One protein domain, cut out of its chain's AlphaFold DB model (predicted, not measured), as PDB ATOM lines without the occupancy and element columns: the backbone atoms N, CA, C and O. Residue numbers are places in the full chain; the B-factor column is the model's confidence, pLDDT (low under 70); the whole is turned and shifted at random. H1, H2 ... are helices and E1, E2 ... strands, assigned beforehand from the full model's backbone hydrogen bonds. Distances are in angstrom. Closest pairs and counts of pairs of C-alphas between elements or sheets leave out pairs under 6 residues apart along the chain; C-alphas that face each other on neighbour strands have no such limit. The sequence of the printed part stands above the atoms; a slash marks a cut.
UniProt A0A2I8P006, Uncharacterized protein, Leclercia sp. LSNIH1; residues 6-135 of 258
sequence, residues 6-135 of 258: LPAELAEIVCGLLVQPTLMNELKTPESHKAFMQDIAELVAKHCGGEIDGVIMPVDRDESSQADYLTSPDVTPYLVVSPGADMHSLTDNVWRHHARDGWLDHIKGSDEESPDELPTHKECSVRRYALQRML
ATOM      1  N   LEU A   6     165.014 198.603 122.519       73.19
ATOM      2  CA  LEU A   6     164.742 197.657 123.593       73.19
ATOM      3  C   LEU A   6     165.848 196.587 123.645       73.19
ATOM      4  O   LEU A   6     166.443 196.267 122.616       73.19
ATOM      5  N   PRO A   7     166.098 195.958 124.808       78.38
ATOM      6  CA  PRO A   7     167.078 194.874 124.915       78.38
ATOM      7  C   PRO A   7     166.838 193.732 123.923       78.38
ATOM      8  O   PRO A   7     167.783 193.169 123.382       78.38
ATOM      9  N   ALA A   8     165.571 193.415 123.658       76.06
ATOM     10  CA  ALA A   8     165.220 192.363 122.722       76.06
ATOM     11  C   ALA A   8     165.485 192.763 121.257       76.06
ATOM     12  O   ALA A   8     165.984 191.948 120.493       76.06
ATOM     13  N   GLU A   9     165.283 194.035 120.897       79.12
ATOM     14  CA  GLU A   9     165.650 194.568 119.574       79.12
ATOM     15  C   GLU A   9     167.177 194.571 119.380       79.12
ATOM     16  O   GLU A   9     167.678 194.279 118.295       79.12
ATOM     17  N   LEU A  10     167.950 194.849 120.438       86.06
ATOM     18  CA  LEU A  10     169.408 194.700 120.397       86.06
ATOM     19  C   LEU A  10     169.814 193.231 120.195       86.06
ATOM     20  O   LEU A  10     170.694 192.951 119.382       86.06
ATOM     21  N   ALA A  11     169.168 192.298 120.900       85.31
ATOM     22  CA  ALA A  11     169.422 190.868 120.749       85.31
ATOM     23  C   ALA A  11     169.100 190.368 119.329       85.31
ATOM     24  O   ALA A  11     169.865 189.581 118.777       85.31
ATOM     25  N   GLU A  12     168.023 190.863 118.712       83.19
ATOM     26  CA  GLU A  12     167.679 190.590 117.312       83.19
ATOM     27  C   GLU A  12     168.764 191.072 116.347       83.19
ATOM     28  O   GLU A  12     169.181 190.316 115.470       83.19
ATOM     29  N   ILE A  13     169.264 192.299 116.525       88.62
ATOM     30  CA  ILE A  13     170.327 192.858 115.679       88.62
ATOM     31  C   ILE A  13     171.607 192.029 115.805       88.62
ATOM     32  O   ILE A  13     172.192 191.654 114.791       88.62
ATOM     33  N   VAL A  14     172.034 191.714 117.032       93.25
ATOM     34  CA  VAL A  14     173.237 190.900 117.271       93.25
ATOM     35  C   VAL A  14     173.064 189.493 116.692       93.25
ATOM     36  O   VAL A  14     173.968 188.999 116.026       93.25
ATOM     37  N   CYS A  15     171.893 188.874 116.864       89.88
ATOM     38  CA  CYS A  15     171.567 187.581 116.262       89.88
ATOM     39  C   CYS A  15     171.650 187.633 114.728       89.88
ATOM     40  O   CYS A  15     172.323 186.804 114.120       89.88
ATOM     41  N   GLY A  16     171.035 188.641 114.102       87.56
ATOM     42  CA  GLY A  16     171.085 188.838 112.654       87.56
ATOM     43  C   GLY A  16     172.513 189.013 112.137       87.56
ATOM     44  O   GLY A  16     172.880 188.391 111.145       87.56
ATOM     45  N   LEU A  17     173.342 189.791 112.837       92.25
ATOM     46  CA  LEU A  17     174.744 190.009 112.476       92.25
ATOM     47  C   LEU A  17     175.618 188.754 112.641       92.25
ATOM     48  O   LEU A  17     176.516 188.565 111.830       92.25
ATOM     49  N   LEU A  18     175.355 187.906 113.644       90.31
ATOM     50  CA  LEU A  18     176.107 186.664 113.886       90.31
ATOM     51  C   LEU A  18     175.671 185.489 112.997       90.31
ATOM     52  O   LEU A  18     176.467 184.594 112.728       90.31
ATOM     53  N   VAL A  19     174.393 185.434 112.608       86.31
ATOM     54  CA  VAL A  19     173.807 184.269 111.919       86.31
ATOM     55  C   VAL A  19     173.621 184.521 110.425       86.31
ATOM     56  O   VAL A  19     173.824 183.614 109.620       86.31
ATOM     57  N   GLN A  20     173.224 185.733 110.032       85.50
ATOM     58  CA  GLN A  20     172.955 186.080 108.636       85.50
ATOM     59  C   GLN A  20     173.332 187.545 108.334       85.50
ATOM     60  O   GLN A  20     172.466 188.359 107.998       85.50
ATOM     61  N   PRO A  21     174.626 187.907 108.406       86.69
ATOM     62  CA  PRO A  21     175.092 189.288 108.214       86.69
ATOM     63  C   PRO A  21     174.671 189.900 106.867       86.69
ATOM     64  O   PRO A  21     174.392 191.097 106.770       86.69
ATOM     65  N   THR A  22     174.524 189.068 105.832       84.31
ATOM     66  CA  THR A  22     174.054 189.475 104.501       84.31
ATOM     67  C   THR A  22     172.630 190.036 104.507       84.31
ATOM     68  O   THR A  22     172.360 190.980 103.766       84.31
ATOM     69  N   LEU A  23     171.738 189.534 105.374       83.94
ATOM     70  CA  LEU A  23     170.383 190.077 105.559       83.94
ATOM     71  C   LEU A  23     170.427 191.504 106.121       83.94
ATOM     72  O   LEU A  23     169.598 192.340 105.766       83.94
ATOM     73  N   MET A  24     171.425 191.786 106.957       86.31
ATOM     74  CA  MET A  24     171.646 193.097 107.566       86.31
ATOM     75  C   MET A  24     172.417 194.051 106.643       86.31
ATOM     76  O   MET A  24     172.548 195.228 106.967       86.31
ATOM     77  N   ASN A  25     172.898 193.569 105.486       88.94
ATOM     78  CA  ASN A  25     173.778 194.296 104.565       88.94
ATOM     79  C   ASN A  25     175.070 194.814 105.240       88.94
ATOM     80  O   ASN A  25     175.658 195.799 104.792       88.94
ATOM     81  N   GLU A  26     175.533 194.116 106.278       91.94
ATOM     82  CA  GLU A  26     176.722 194.431 107.079       91.94
ATOM     83  C   GLU A  26     177.683 193.230 107.117       91.94
ATOM     84  O   GLU A  26     177.350 192.159 106.614       91.94
ATOM     85  N   LEU A  27     178.888 193.412 107.677       90.75
ATOM     86  CA  LEU A  27     179.897 192.351 107.884       90.75
ATOM     87  C   LEU A  27     180.154 191.497 106.626       90.75
ATOM     88  O   LEU A  27     180.116 190.269 106.645       90.75
ATOM     89  N   LYS A  28     180.385 192.180 105.501       87.56
ATOM     90  CA  LYS A  28     180.412 191.590 104.151       87.56
ATOM     91  C   LYS A  28     181.635 190.727 103.850       87.56
ATOM     92  O   LYS A  28     181.716 190.192 102.749       87.56
ATOM     93  N   THR A  29     182.599 190.649 104.764       88.00
ATOM     94  CA  THR A  29     183.789 189.809 104.593       88.00
ATOM     95  C   THR A  29     183.962 188.856 105.774       88.00
ATOM     96  O   THR A  29     183.649 189.241 106.911       88.00
ATOM     97  N   PRO A  30     184.499 187.646 105.541       86.69
ATOM     98  CA  PRO A  30     184.835 186.686 106.587       86.69
ATOM     99  C   PRO A  30     185.613 187.280 107.764       86.69
ATOM    100  O   PRO A  30     185.344 186.927 108.911       86.69
ATOM    101  N   GLU A  31     186.556 188.183 107.496       88.50
ATOM    102  CA  GLU A  31     187.392 188.841 108.503       88.50
ATOM    103  C   GLU A  31     186.559 189.773 109.378       88.50
ATOM    104  O   GLU A  31     186.644 189.706 110.602       88.50
ATOM    105  N   SER A  32     185.710 190.606 108.763       91.50
ATOM    106  CA  SER A  32     184.835 191.524 109.498       91.50
ATOM    107  C   SER A  32     183.820 190.780 110.369       91.50
ATOM    108  O   SER A  32     183.579 191.173 111.508       91.50
ATOM    109  N   HIS A  33     183.277 189.668 109.869       91.94
ATOM    110  CA  HIS A  33     182.337 188.842 110.613       91.94
ATOM    111  C   HIS A  33     183.015 188.081 111.766       91.94
ATOM    112  O   HIS A  33     182.481 188.065 112.873       91.94
ATOM    113  N   LYS A  34     184.223 187.526 111.561       91.25
ATOM    114  CA  LYS A  34     185.016 186.898 112.638       91.25
ATOM    115  C   LYS A  34     185.391 187.899 113.732       91.25
ATOM    116  O   LYS A  34     185.253 187.571 114.905       91.25
ATOM    117  N   ALA A  35     185.817 189.107 113.356       93.69
ATOM    118  CA  ALA A  35     186.131 190.165 114.312       93.69
ATOM    119  C   ALA A  35     184.903 190.527 115.160       93.69
ATOM    120  O   ALA A  35     184.984 190.541 116.382       93.69
ATOM    121  N   PHE A  36     183.738 190.702 114.528       95.69
ATOM    122  CA  PHE A  36     182.493 190.962 115.252       95.69
ATOM    123  C   PHE A  36     182.093 189.807 116.186       95.69
ATOM    124  O   PHE A  36     181.681 190.041 117.321       95.69
ATOM    125  N   MET A  37     182.233 188.557 115.735       95.12
ATOM    126  CA  MET A  37     181.972 187.373 116.559       95.12
ATOM    127  C   MET A  37     182.870 187.342 117.802       95.12
ATOM    128  O   MET A  37     182.384 187.059 118.897       95.12
ATOM    129  N   GLN A  38     184.155 187.666 117.637       96.00
ATOM    130  CA  GLN A  38     185.109 187.758 118.734       96.00
ATOM    131  C   GLN A  38     184.763 188.905 119.694       96.00
ATOM    132  O   GLN A  38     184.665 188.661 120.891       96.00
ATOM    133  N   ASP A  39     184.473 190.108 119.190       97.44
ATOM    134  CA  ASP A  39     184.115 191.270 120.018       97.44
ATOM    135  C   ASP A  39     182.884 190.996 120.903       97.44
ATOM    136  O   ASP A  39     182.851 191.344 122.087       97.44
ATOM    137  N   ILE A  40     181.853 190.349 120.344       97.31
ATOM    138  CA  ILE A  40     180.652 189.974 121.101       97.31
ATOM    139  C   ILE A  40     180.977 188.904 122.146       97.31
ATOM    140  O   ILE A  40     180.493 188.988 123.276       97.31
ATOM    141  N   ALA A  41     181.800 187.915 121.798       95.69
ATOM    142  CA  ALA A  41     182.219 186.881 122.734       95.69
ATOM    143  C   ALA A  41     183.033 187.454 123.901       95.69
ATOM    144  O   ALA A  41     182.753 187.134 125.054       95.69
ATOM    145  N   GLU A  42     183.978 188.351 123.617       96.25
ATOM    146  CA  GLU A  42     184.775 189.056 124.621       96.25
ATOM    147  C   GLU A  42     183.893 189.924 125.525       96.25
ATOM    148  O   GLU A  42     184.108 189.981 126.736       96.25
ATOM    149  N   LEU A  43     182.849 190.558 124.976       96.44
ATOM    150  CA  LEU A  43     181.879 191.310 125.770       96.44
ATOM    151  C   LEU A  43     181.100 190.405 126.735       96.44
ATOM    152  O   LEU A  43     180.900 190.782 127.889       96.44
ATOM    153  N   VAL A  44     180.664 189.222 126.289       94.94
ATOM    154  CA  VAL A  44     179.991 188.247 127.163       94.94
ATOM    155  C   VAL A  44     180.957 187.740 128.230       94.94
ATOM    156  O   VAL A  44     180.619 187.787 129.411       94.94
ATOM    157  N   ALA A  45     182.166 187.328 127.842       94.50
ATOM    158  CA  ALA A  45     183.209 186.860 128.754       94.50
ATOM    159  C   ALA A  45     183.530 187.902 129.834       94.50
ATOM    160  O   ALA A  45     183.470 187.602 131.020       94.50
ATOM    161  N   LYS A  46     183.701 189.172 129.452       94.62
ATOM    162  CA  LYS A  46     183.934 190.287 130.381       94.62
ATOM    163  C   LYS A  46     182.860 190.434 131.468       94.62
ATOM    164  O   LYS A  46     183.148 190.953 132.545       94.62
ATOM    165  N   HIS A  47     181.611 190.075 131.175       94.25
ATOM    166  CA  HIS A  47     180.486 190.243 132.098       94.25
ATOM    167  C   HIS A  47     180.049 188.948 132.789       94.25
ATOM    168  O   HIS A  47     179.382 189.017 133.822       94.25
ATOM    169  N   CYS A  48     180.377 187.788 132.224       92.44
ATOM    170  CA  CYS A  48     179.885 186.485 132.670       92.44
ATOM    171  C   CYS A  48     181.005 185.481 132.990       92.44
ATOM    172  O   CYS A  48     180.700 184.354 133.382       92.44
ATOM    173  N   GLY A  49     182.264 185.888 132.844       91.94
ATOM    174  CA  GLY A  49     183.451 185.057 132.993       91.94
ATOM    175  C   GLY A  49     183.759 184.222 131.750       91.94
ATOM    176  O   GLY A  49     182.868 183.879 130.963       91.94
ATOM    177  N   GLY A  50     185.031 183.862 131.596       92.00
ATOM    178  CA  GLY A  50     185.546 183.069 130.473       92.00
ATOM    179  C   GLY A  50     186.705 183.752 129.764       92.00
ATOM    180  O   GLY A  50     186.865 184.965 129.839       92.00
ATOM    181  N   GLU A  51     187.508 182.968 129.058       94.25
ATOM    182  CA  GLU A  51     188.596 183.466 128.223       94.25
ATOM    183  C   GLU A  51     188.324 183.091 126.767       94.25
ATOM    184  O   GLU A  51     188.022 181.939 126.459       94.25
ATOM    185  N   ILE A  52     188.360 184.079 125.873       95.12
ATOM    186  CA  ILE A  52     188.140 183.853 124.446       95.12
ATOM    187  C   ILE A  52     189.490 183.569 123.792       95.12
ATOM    188  O   ILE A  52     190.282 184.483 123.586       95.12
ATOM    189  N   ASP A  53     189.727 182.309 123.427       90.25
ATOM    190  CA  ASP A  53     190.973 181.900 122.760       90.25
ATOM    191  C   ASP A  53     190.973 182.249 121.264       90.25
ATOM    192  O   ASP A  53     192.019 182.271 120.612       90.25
ATOM    193  N   GLY A  54     189.790 182.521 120.707       90.19
ATOM    194  CA  GLY A  54     189.613 183.043 119.357       90.19
ATOM    195  C   GLY A  54     188.468 182.398 118.584       90.19
ATOM    196  O   GLY A  54     187.696 181.583 119.093       90.19
ATOM    197  N   VAL A  55     188.365 182.784 117.313       90.38
ATOM    198  CA  VAL A  55     187.385 182.259 116.357       90.38
ATOM    199  C   VAL A  55     188.117 181.427 115.306       90.38
ATOM    200  O   VAL A  55     188.891 181.958 114.509       90.38
ATOM    201  N   ILE A  56     187.865 180.118 115.293       85.56
ATOM    202  CA  ILE A  56     188.573 179.150 114.446       85.56
ATOM    203  C   ILE A  56     187.659 178.545 113.379       85.56
ATOM    204  O   ILE A  56     186.442 178.469 113.540       85.56
ATOM    205  N   MET A  57     188.251 178.085 112.278       79.56
ATOM    206  CA  MET A  57     187.536 177.329 111.246       79.56
ATOM    207  C   MET A  57     187.608 175.819 111.533       79.56
ATOM    208  O   MET A  57     188.599 175.366 112.110       79.56
ATOM    209  N   PRO A  58     186.609 175.019 111.110       71.19
ATOM    210  CA  PRO A  58     186.727 173.561 111.110       71.19
ATOM    211  C   PRO A  58     187.970 173.093 110.329       71.19
ATOM    212  O   PRO A  58     188.265 173.606 109.251       71.19
ATOM    213  N   VAL A  59     188.684 172.106 110.882       59.03
ATOM    214  CA  VAL A  59     190.084 171.733 110.563       59.03
ATOM    215  C   VAL A  59     190.286 171.138 109.152       59.03
ATOM    216  O   VAL A  59     191.416 170.985 108.700       59.03
ATOM    217  N   ASP A  60     189.218 170.846 108.407       55.56
ATOM    218  CA  ASP A  60     189.298 169.997 107.209       55.56
ATOM    219  C   ASP A  60     189.614 170.706 105.877       55.56
ATOM    220  O   ASP A  60     189.582 170.042 104.838       55.56
ATOM    221  N   ARG A  61     189.920 172.016 105.827       51.81
ATOM    222  CA  ARG A  61     190.249 172.685 104.544       51.81
ATOM    223  C   ARG A  61     191.331 173.764 104.632       51.81
ATOM    224  O   ARG A  61     191.336 174.603 105.526       51.81
ATOM    225  N   ASP A  62     192.204 173.730 103.623       52.03
ATOM    226  CA  ASP A  62     193.307 174.661 103.349       52.03
ATOM    227  C   ASP A  62     192.840 176.130 103.431       52.03
ATOM    228  O   ASP A  62     191.758 176.441 102.931       52.03
ATOM    229  N   GLU A  63     193.625 177.044 104.021       51.41
ATOM    230  CA  GLU A  63     193.242 178.466 104.209       51.41
ATOM    231  C   GLU A  63     192.849 179.161 102.895       51.41
ATOM    232  O   GLU A  63     191.984 180.032 102.867       51.41
ATOM    233  N   SER A  64     193.424 178.709 101.779       51.91
ATOM    234  CA  SER A  64     193.133 179.167 100.415       51.91
ATOM    235  C   SER A  64     191.828 178.608  99.818       51.91
ATOM    236  O   SER A  64     191.309 179.146  98.840       51.91
ATOM    237  N   SER A  65     191.292 177.534 100.408       51.19
ATOM    238  CA  SER A  65     190.039 176.852 100.046       51.19
ATOM    239  C   SER A  65     188.867 177.248 100.952       51.19
ATOM    240  O   SER A  65     187.760 176.731 100.772       51.19
ATOM    241  N   GLN A  66     189.095 178.150 101.919       53.84
ATOM    242  CA  GLN A  66     188.096 178.738 102.819       53.84
ATOM    243  C   GLN A  66     187.217 179.747 102.064       53.84
ATOM    244  O   GLN A  66     187.201 180.941 102.353       53.84
ATOM    245  N   ALA A  67     186.517 179.242 101.046       54.19
ATOM    246  CA  ALA A  67     185.508 179.967 100.297       54.19
ATOM    247  C   ALA A  67     184.534 180.649 101.263       54.19
ATOM    248  O   ALA A  67     184.104 180.045 102.243       54.19
ATOM    249  N   ASP A  68     184.234 181.910 100.961       64.88
ATOM    250  CA  ASP A  68     183.389 182.836 101.711       64.88
ATOM    251  C   ASP A  68     182.181 182.151 102.382       64.88
ATOM    252  O   ASP A  68     181.120 181.972 101.771       64.88
ATOM    253  N   TYR A  69     182.347 181.753 103.651       75.38
ATOM    254  CA  TYR A  69     181.325 181.034 104.423       75.38
ATOM    255  C   TYR A  69     180.057 181.867 104.633       75.38
ATOM    256  O   TYR A  69     179.015 181.340 105.013       75.38
ATOM    257  N   LEU A  70     180.105 183.166 104.325       75.62
ATOM    258  CA  LEU A  70     178.931 184.030 104.293       75.62
ATOM    259  C   LEU A  70     177.936 183.622 103.191       75.62
ATOM    260  O   LEU A  70     176.772 184.021 103.237       75.62
ATOM    261  N   THR A  71     178.379 182.825 102.211       70.94
ATOM    262  CA  THR A  71     177.567 182.331 101.086       70.94
ATOM    263  C   THR A  71     177.293 180.824 101.126       70.94
ATOM    264  O   THR A  71     176.400 180.354 100.419       70.94
ATOM    265  N   SER A  72     178.012 180.064 101.960       65.69
ATOM    266  CA  SER A  72     177.851 178.614 102.119       65.69
ATOM    267  C   SER A  72     177.812 178.242 103.611       65.69
ATOM    268  O   SER A  72     178.845 178.299 104.278       65.69
ATOM    269  N   PRO A  73     176.640 177.847 104.151       58.50
ATOM    270  CA  PRO A  73     176.452 177.593 105.586       58.50
ATOM    271  C   PRO A  73     177.205 176.355 106.103       58.50
ATOM    272  O   PRO A  73     177.356 176.183 107.313       58.50
ATOM    273  N   ASP A  74     177.709 175.510 105.200       59.41
ATOM    274  CA  ASP A  74     178.374 174.245 105.524       59.41
ATOM    275  C   ASP A  74     179.768 174.431 106.160       59.41
ATOM    276  O   ASP A  74     180.382 173.459 106.599       59.41
ATOM    277  N   VAL A  75     180.283 175.668 106.226       65.88
ATOM    278  CA  VAL A  75     181.637 175.989 106.711       65.88
ATOM    279  C   VAL A  75     181.606 177.161 107.705       65.88
ATOM    280  O   VAL A  75     182.269 178.175 107.520       65.88
ATOM    281  N   THR A  76     180.813 177.052 108.772       74.00
ATOM    282  CA  THR A  76     180.684 178.126 109.780       74.00
ATOM    283  C   THR A  76     181.846 178.090 110.795       74.00
ATOM    284  O   THR A  76     182.179 177.001 111.273       74.00
ATOM    285  N   PRO A  77     182.475 179.232 111.154       83.94
ATOM    286  CA  PRO A  77     183.487 179.279 112.213       83.94
ATOM    287  C   PRO A  77     182.916 178.948 113.602       83.94
ATOM    288  O   PRO A  77     181.736 179.165 113.878       83.94
ATOM    289  N   TYR A  78     183.781 178.488 114.505       86.56
ATOM    290  CA  TYR A  78     183.455 178.224 115.905       86.56
ATOM    291  C   TYR A  78     184.211 179.172 116.834       86.56
ATOM    292  O   TYR A  78     185.373 179.503 116.595       86.56
ATOM    293  N   LEU A  79     183.549 179.572 117.916       91.00
ATOM    294  CA  LEU A  79     184.171 180.277 119.029       91.00
ATOM    295  C   LEU A  79     184.849 179.270 119.961       91.00
ATOM    296  O   LEU A  79     184.232 178.267 120.328       91.00
ATOM    297  N   VAL A  80     186.077 179.564 120.375       91.56
ATOM    298  CA  VAL A  80     186.799 178.809 121.400       91.56
ATOM    299  C   VAL A  80     186.765 179.604 122.698       91.56
ATOM    300  O   VAL A  80     187.161 180.769 122.728       91.56
ATOM    301  N   VAL A  81     186.252 178.972 123.751       93.31
ATOM    302  CA  VAL A  81     186.124 179.570 125.080       93.31
ATOM    303  C   VAL A  81     186.777 178.644 126.095       93.31
ATOM    304  O   VAL A  81     186.381 177.480 126.213       93.31
ATOM    305  N   SER A  82     187.733 179.174 126.843       92.44
ATOM    306  CA  SER A  82     188.373 178.524 127.981       92.44
ATOM    307  C   SER A  82     187.804 179.039 129.309       92.44
ATOM    308  O   SER A  82     187.219 180.128 129.365       92.44
ATOM    309  N   PRO A  83     187.948 178.277 130.407       91.56
ATOM    310  CA  PRO A  83     187.609 178.769 131.735       91.56
ATOM    311  C   PRO A  83     188.475 179.975 132.119       91.56
ATOM    312  O   PRO A  83     189.698 179.873 132.172       91.56
ATOM    313  N   GLY A  84     187.835 181.107 132.411       87.75
ATOM    314  CA  GLY A  84     188.508 182.318 132.881       87.75
ATOM    315  C   GLY A  84     188.645 182.341 134.403       87.75
ATOM    316  O   GLY A  84     187.814 181.785 135.121       87.75
ATOM    317  N   ALA A  85     189.670 183.026 134.915       84.56
ATOM    318  CA  ALA A  85     189.882 183.193 136.360       84.56
ATOM    319  C   ALA A  85     188.791 184.035 137.056       84.56
ATOM    320  O   ALA A  85     188.691 184.050 138.279       84.56
ATOM    321  N   ASP A  86     188.003 184.769 136.278       84.38
ATOM    322  CA  ASP A  86     186.886 185.606 136.709       84.38
ATOM    323  C   ASP A  86     185.544 184.858 136.747       84.38
ATOM    324  O   ASP A  86     184.525 185.425 137.147       84.38
ATOM    325  N   MET A  87     185.530 183.588 136.341       86.50
ATOM    326  CA  MET A  87     184.324 182.776 136.304       86.50
ATOM    327  C   MET A  87     183.918 182.320 137.708       86.50
ATOM    328  O   MET A  87     184.738 181.863 138.499       86.50
ATOM    329  N   HIS A  88     182.625 182.422 138.012       84.88
ATOM    330  CA  HIS A  88     182.091 182.037 139.320       84.88
ATOM    331  C   HIS A  88     181.912 180.523 139.498       84.88
ATOM    332  O   HIS A  88     181.879 180.062 140.634       84.88
ATOM    333  N   SER A  89     181.747 179.774 138.404       89.38
ATOM    334  CA  SER A  89     181.604 178.314 138.412       89.38
ATOM    335  C   SER A  89     181.872 177.730 137.022       89.38
ATOM    336  O   SER A  89     181.447 178.293 136.007       89.38
ATOM    337  N   LEU A  90     182.533 176.575 136.971       89.12
ATOM    338  CA  LEU A  90     182.757 175.771 135.766       89.12
ATOM    339  C   LEU A  90     181.491 175.036 135.301       89.12
ATOM    340  O   LEU A  90     181.334 174.770 134.108       89.12
ATOM    341  N   THR A  91     180.574 174.735 136.221       88.75
ATOM    342  CA  THR A  91     179.352 173.951 135.986       88.75
ATOM    343  C   THR A  91     178.080 174.806 135.913       88.75
ATOM    344  O   THR A  91     177.119 174.404 135.245       88.75
ATOM    345  N   ASP A  92     178.082 176.011 136.498       89.50
ATOM    346  CA  ASP A  92     176.989 176.993 136.461       89.50
ATOM    347  C   ASP A  92     177.411 178.352 135.868       89.50
ATOM    348  O   ASP A  92     177.612 179.347 136.560       89.50
ATOM    349  N   ASN A  93     177.524 178.401 134.541       90.44
ATOM    350  CA  ASN A  93     177.846 179.608 133.776       90.44
ATOM    351  C   ASN A  93     177.022 179.702 132.479       90.44
ATOM    352  O   ASN A  93     176.243 178.811 132.135       90.44
ATOM    353  N   VAL A  94     177.192 180.799 131.735       90.44
ATOM    354  CA  VAL A  94     176.449 181.054 130.485       90.44
ATOM    355  C   VAL A  94     176.817 180.093 129.348       90.44
ATOM    356  O   VAL A  94     176.012 179.879 128.441       90.44
ATOM    357  N   TRP A  95     177.996 179.472 129.412       90.94
ATOM    358  CA  TRP A  95     178.544 178.603 128.373       90.94
ATOM    359  C   TRP A  95     178.089 177.144 128.532       90.94
ATOM    360  O   TRP A  95     177.888 176.461 127.533       90.94
ATOM    361  N   ARG A  96     177.804 176.691 129.764       87.56
ATOM    362  CA  ARG A  96     177.543 175.287 130.172       87.56
ATOM    363  C   ARG A  96     176.559 174.485 129.313       87.56
ATOM    364  O   ARG A  96     176.633 173.260 129.244       87.56
ATOM    365  N   HIS A  97     175.576 175.144 128.699       85.19
ATOM    366  CA  HIS A  97     174.544 174.468 127.905       85.19
ATOM    367  C   HIS A  97     174.954 174.266 126.439       85.19
ATOM    368  O   HIS A  97     174.278 173.540 125.704       85.19
ATOM    369  N   HIS A  98     176.064 174.875 126.022       82.12
ATOM    370  CA  HIS A  98     176.671 174.782 124.703       82.12
ATOM    371  C   HIS A  98     177.999 174.026 124.845       82.12
ATOM    372  O   HIS A  98     178.866 174.445 125.593       82.12
ATOM    373  N   ALA A  99     178.143 172.879 124.168       80.06
ATOM    374  CA  ALA A  99     179.296 171.980 124.340       80.06
ATOM    375  C   ALA A  99     179.532 171.542 125.808       80.06
ATOM    376  O   ALA A  99     180.620 171.697 126.346       80.06
ATOM    377  N   ARG A 100     178.499 170.944 126.425       80.75
ATOM    378  CA  ARG A 100     178.449 170.444 127.820       80.75
ATOM    379  C   ARG A 100     179.762 169.846 128.351       80.75
ATOM    380  O   ARG A 100     180.140 170.128 129.478       80.75
ATOM    381  N   ASP A 101     180.415 168.992 127.566       82.88
ATOM    382  CA  ASP A 101     181.606 168.249 127.999       82.88
ATOM    383  C   ASP A 101     182.932 168.972 127.673       82.88
ATOM    384  O   ASP A 101     184.005 168.429 127.919       82.88
ATOM    385  N   GLY A 102     182.883 170.193 127.127       84.38
ATOM    386  CA  GLY A 102     184.050 170.928 126.627       84.38
ATOM    387  C   GLY A 102     185.097 171.269 127.690       84.38
ATOM    388  O   GLY A 102     186.275 171.357 127.364       84.38
ATOM    389  N   TRP A 103     184.697 171.397 128.961       89.75
ATOM    390  CA  TRP A 103     185.598 171.686 130.089       89.75
ATOM    391  C   TRP A 103     185.712 170.533 131.087       89.75
ATOM    392  O   TRP A 103     186.130 170.728 132.227       89.75
ATOM    393  N   LEU A 104     185.350 169.318 130.674       88.31
ATOM    394  CA  LEU A 104     185.307 168.160 131.566       88.31
ATOM    395  C   LEU A 104     186.653 167.897 132.260       88.31
ATOM    396  O   LEU A 104     186.672 167.508 133.426       88.31
ATOM    397  N   ASP A 105     187.769 168.125 131.569       88.56
ATOM    398  CA  ASP A 105     189.104 167.925 132.138       88.56
ATOM    399  C   ASP A 105     189.456 168.983 133.195       88.56
ATOM    400  O   ASP A 105     190.076 168.648 134.202       88.56
ATOM    401  N   HIS A 106     188.985 170.224 133.029       87.56
ATOM    402  CA  HIS A 106     189.122 171.269 134.048       87.56
ATOM    403  C   HIS A 106     188.276 170.957 135.287       87.56
ATOM    404  O   HIS A 106     188.755 171.109 136.405       87.56
ATOM    405  N   ILE A 107     187.050 170.459 135.094       89.00
ATOM    406  CA  ILE A 107     186.147 170.097 136.197       89.00
ATOM    407  C   ILE A 107     186.696 168.896 136.973       89.00
ATOM    408  O   ILE A 107     186.741 168.925 138.194       89.00
ATOM    409  N   LYS A 108     187.192 167.855 136.290       89.06
ATOM    410  CA  LYS A 108     187.831 166.700 136.953       89.06
ATOM    411  C   LYS A 108     189.063 167.079 137.780       89.06
ATOM    412  O   LYS A 108     189.422 166.331 138.684       89.06
ATOM    413  N   GLY A 109     189.739 168.168 137.415       85.50
ATOM    414  CA  GLY A 109     190.884 168.710 138.143       85.50
ATOM    415  C   GLY A 109     190.514 169.708 139.244       85.50
ATOM    416  O   GLY A 109     191.425 170.209 139.899       85.50
ATOM    417  N   SER A 110     189.227 170.018 139.429       84.62
ATOM    418  CA  SER A 110     188.736 170.919 140.472       84.62
ATOM    419  C   SER A 110     188.521 170.170 141.786       84.62
ATOM    420  O   SER A 110     187.998 169.057 141.797       84.62
ATOM    421  N   ASP A 111     188.888 170.802 142.901       83.75
ATOM    422  CA  ASP A 111     188.583 170.305 144.248       83.75
ATOM    423  C   ASP A 111     187.168 170.710 144.716       83.75
ATOM    424  O   ASP A 111     186.655 170.151 145.687       83.75
ATOM    425  N   GLU A 112     186.540 171.686 144.046       84.94
ATOM    426  CA  GLU A 112     185.271 172.303 144.466       84.94
ATOM    427  C   GLU A 112     184.068 171.899 143.604       84.94
ATOM    428  O   GLU A 112     182.942 171.939 144.090       84.94
ATOM    429  N   GLU A 113     184.293 171.496 142.351       88.00
ATOM    430  CA  GLU A 113     183.229 171.197 141.384       88.00
ATOM    431  C   GLU A 113     183.372 169.782 140.821       88.00
ATOM    432  O   GLU A 113     184.480 169.286 140.618       88.00
ATOM    433  N   SER A 114     182.242 169.129 140.539       89.25
ATOM    434  CA  SER A 114     182.196 167.732 140.093       89.25
ATOM    435  C   SER A 114     181.572 167.582 138.701       89.25
ATOM    436  O   SER A 114     180.598 168.265 138.381       89.25
ATOM    437  N   PRO A 115     182.031 166.623 137.869       88.19
ATOM    438  CA  PRO A 115     181.364 166.284 136.611       88.19
ATOM    439  C   PRO A 115     179.881 165.918 136.758       88.19
ATOM    440  O   PRO A 115     179.125 166.070 135.800       88.19
ATOM    441  N   ASP A 116     179.461 165.450 137.936       89.44
ATOM    442  CA  ASP A 116     178.064 165.100 138.225       89.44
ATOM    443  C   ASP A 116     177.142 166.332 138.316       89.44
ATOM    444  O   ASP A 116     175.922 166.200 138.229       89.44
ATOM    445  N   GLU A 117     177.709 167.533 138.461       88.25
ATOM    446  CA  GLU A 117     176.979 168.808 138.499       88.25
ATOM    447  C   GLU A 117     176.694 169.356 137.090       88.25
ATOM    448  O   GLU A 117     175.926 170.310 136.920       88.25
ATOM    449  N   LEU A 118     177.272 168.735 136.052       87.19
ATOM    450  CA  LEU A 118     176.990 169.103 134.670       87.19
ATOM    451  C   LEU A 118     175.517 168.837 134.326       87.19
ATOM    452  O   LEU A 118     174.976 167.771 134.631       87.19
ATOM    453  N   PRO A 119     174.857 169.769 133.612       85.62
ATOM    454  CA  PRO A 119     173.488 169.558 133.170       85.62
ATOM    455  C   PRO A 119     173.401 168.340 132.247       85.62
ATOM    456  O   PRO A 119     174.246 168.123 131.378       85.62
ATOM    457  N   THR A 120     172.325 167.571 132.367       84.62
ATOM    458  CA  THR A 120     172.031 166.472 131.447       84.62
ATOM    459  C   THR A 120     171.785 166.991 130.025       84.62
ATOM    460  O   THR A 120     171.372 168.133 129.810       84.62
ATOM    461  N   HIS A 121     171.928 166.124 129.013       77.38
ATOM    462  CA  HIS A 121     171.576 166.480 127.627       77.38
ATOM    463  C   HIS A 121     170.139 167.000 127.491       77.38
ATOM    464  O   HIS A 121     169.878 167.898 126.690       77.38
ATOM    465  N   LYS A 122     169.206 166.452 128.277       74.62
ATOM    466  CA  LYS A 122     167.812 166.897 128.285       74.62
ATOM    467  C   LYS A 122     167.695 168.328 128.808       74.62
ATOM    468  O   LYS A 122     167.015 169.136 128.184       74.62
ATOM    469  N   GLU A 123     168.365 168.650 129.909       76.50
ATOM    470  CA  GLU A 123     168.361 169.998 130.489       76.50
ATOM    471  C   GLU A 123     169.018 171.019 129.562       76.50
ATOM    472  O   GLU A 123     168.453 172.093 129.354       76.50
ATOM    473  N   CYS A 124     170.139 170.667 128.921       74.00
ATOM    474  CA  CYS A 124     170.756 171.507 127.893       74.00
ATOM    475  C   CYS A 124     169.788 171.790 126.743       74.00
ATOM    476  O   CYS A 124     169.614 172.946 126.360       74.00
ATOM    477  N   SER A 125     169.115 170.763 126.220       70.25
ATOM    478  CA  SER A 125     168.132 170.924 125.143       70.25
ATOM    479  C   SER A 125     166.957 171.809 125.557       70.25
ATOM    480  O   SER A 125     166.593 172.721 124.817       70.25
ATOM    481  N   VAL A 126     166.393 171.604 126.753       71.94
ATOM    482  CA  VAL A 126     165.282 172.418 127.279       71.94
ATOM    483  C   VAL A 126     165.701 173.877 127.454       71.94
ATOM    484  O   VAL A 126     164.973 174.780 127.040       71.94
ATOM    485  N   ARG A 127     166.881 174.128 128.031       77.12
ATOM    486  CA  ARG A 127     167.377 175.489 128.259       77.12
ATOM    487  C   ARG A 127     167.673 176.209 126.948       77.12
ATOM    488  O   ARG A 127     167.238 177.345 126.775       77.12
ATOM    489  N   ARG A 128     168.351 175.544 126.008       79.75
ATOM    490  CA  ARG A 128     168.634 176.095 124.675       79.75
ATOM    491  C   ARG A 128     167.351 176.422 123.921       79.75
ATOM    492  O   ARG A 128     167.247 177.504 123.355       79.75
ATOM    493  N   TYR A 129     166.360 175.535 123.982       70.12
ATOM    494  CA  TYR A 129     165.049 175.780 123.391       70.12
ATOM    495  C   TYR A 129     164.360 177.006 124.008       70.12
ATOM    496  O   TYR A 129     163.832 177.847 123.285       70.12
ATOM    497  N   ALA A 130     164.404 177.156 125.335       72.00
ATOM    498  CA  ALA A 130     163.844 178.327 126.006       72.00
ATOM    499  C   ALA A 130     164.513 179.638 125.552       72.00
ATOM    500  O   ALA A 130     163.806 180.599 125.260       72.00
ATOM    501  N   LEU A 131     165.846 179.666 125.427       77.88
ATOM    502  CA  LEU A 131     166.594 180.836 124.942       77.88
ATOM    503  C   LEU A 131     166.261 181.171 123.481       77.88
ATOM    504  O   LEU A 131     165.987 182.323 123.157       77.88
ATOM    505  N   GLN A 132     166.210 180.162 122.610       72.88
ATOM    506  CA  GLN A 132     165.821 180.339 121.207       72.88
ATOM    507  C   GLN A 132     164.401 180.901 121.079       72.88
ATOM    508  O   GLN A 132     164.146 181.760 120.241       72.88
ATOM    509  N   ARG A 133     163.475 180.474 121.948       66.44
ATOM    510  CA  ARG A 133     162.111 181.016 121.978       66.44
ATOM    511  C   ARG A 133     162.034 182.469 122.421       66.44
ATOM    512  O   ARG A 133     161.134 183.159 121.954       66.44
ATOM    513  N   MET A 134     162.935 182.942 123.279       66.44
ATOM    514  CA  MET A 134     162.945 184.353 123.687       66.44
ATOM    515  C   MET A 134     163.189 185.280 122.489       66.44
ATOM    516  O   MET A 134     162.558 186.328 122.408       66.44
ATOM    517  N   LEU A 135     164.015 184.859 121.524       60.56
ATOM    518  CA  LEU A 135     164.251 185.589 120.270       60.56
ATOM    519  C   LEU A 135     163.054 185.551 119.302       60.56
ATOM    520  O   LEU A 135     162.973 186.371 118.399       60.56
TER     521      LEU A 135
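What this domain is: This is residues 6 to 135 of the 258 residues of an uncharacterized protein of Leclercia sp. LSNIH1 (UniProt A0A2I8P006). A two-stranded hairpin, E1 and E2, with the long helix H2 packed alongside it makes a small core; two further helices, H1 and H4, come together where the last residue of H4 meets H1. Long loops join much of the rest, and the short helix H3 lies far from the core. The printed part has 130 residues with four named helices and two named strands, in the order H1, H2, E1, E2, H3, H4; the sheet E1 - E2 is antiparallel. The class is mostly helix, though under half of the residues, 63 of 130, are in named elements. The whole is only just compact, close to loose, with a radius of gyration of the C-alphas of 16.4 A, and its C-alphas span 47 by 40 by 27 A.

Where its parts are: Strand E1 holds residues 51 to 56 and is 14.4 A long; E2 holds residues 78 to 82 and measures 13.0 A. C-alpha 51 is at (188.596, 183.466, 128.223). H2, residues 30 to 48, is the longest helix at 26.5 A. H1 holds residues 7 to 19, 18.1 A long, and begins with C-alpha 7 at (167.078, 194.874, 124.915). H3 is short, residues 104 to 108, 6.1 A. H4, residues 121 to 135, is 21.7 A long and ends with C-alpha 135 at (164.251, 185.589, 120.270).

How they stand to each other: E1 and E2 form a hairpin of antiparallel neighbours, 157 degrees between their directions; N 53 and O 80 are 3.1 A apart and N 80 and O 54 are 2.9 A apart, both within hydrogen-bond range. The closest C-alphas of H2 and E1 are those of Glu 42 and Ile 52, 6.2 A apart; those of H2 and E2 are Gln 38 and Leu 79, 7.5 A apart. H1 and H2 form a helical hairpin and touch, with the closest C-alphas, Leu 18 and Met 37, 6.5 A apart; they run opposite ways at a steep tilt of 41 degrees. H1 touches H2 with residues 17 to 18 alone, and H2 touches H1 with residues 33 to 37 alone. H4 only just touches H1, with 3 pairs of C-alphas within 8 A, by residue 135 alone; the closest are Glu 12 and Leu 135, 6.7 A. They run opposite ways at a steep tilt of 69 degrees, only just short of about perpendicular. H4 is apart from H2, E1, E2 and H3, and H3 touches no helix. In H1, H2 and H3 every O i to N i+4 pair is within hydrogen-bond range; in H4, 10 of 11 are.

The domain as a whole: The C-alphas farthest apart, Asn 25 and Asp 111, are 48.7 A apart. The printed part has no cut. The links E1 to E2, E2 to H3 and H3 to H4 are long. Mean pLDDT of the printed part is 82.7; residues 59 to 68, 72 to 75 and 133 to 135 are under 70.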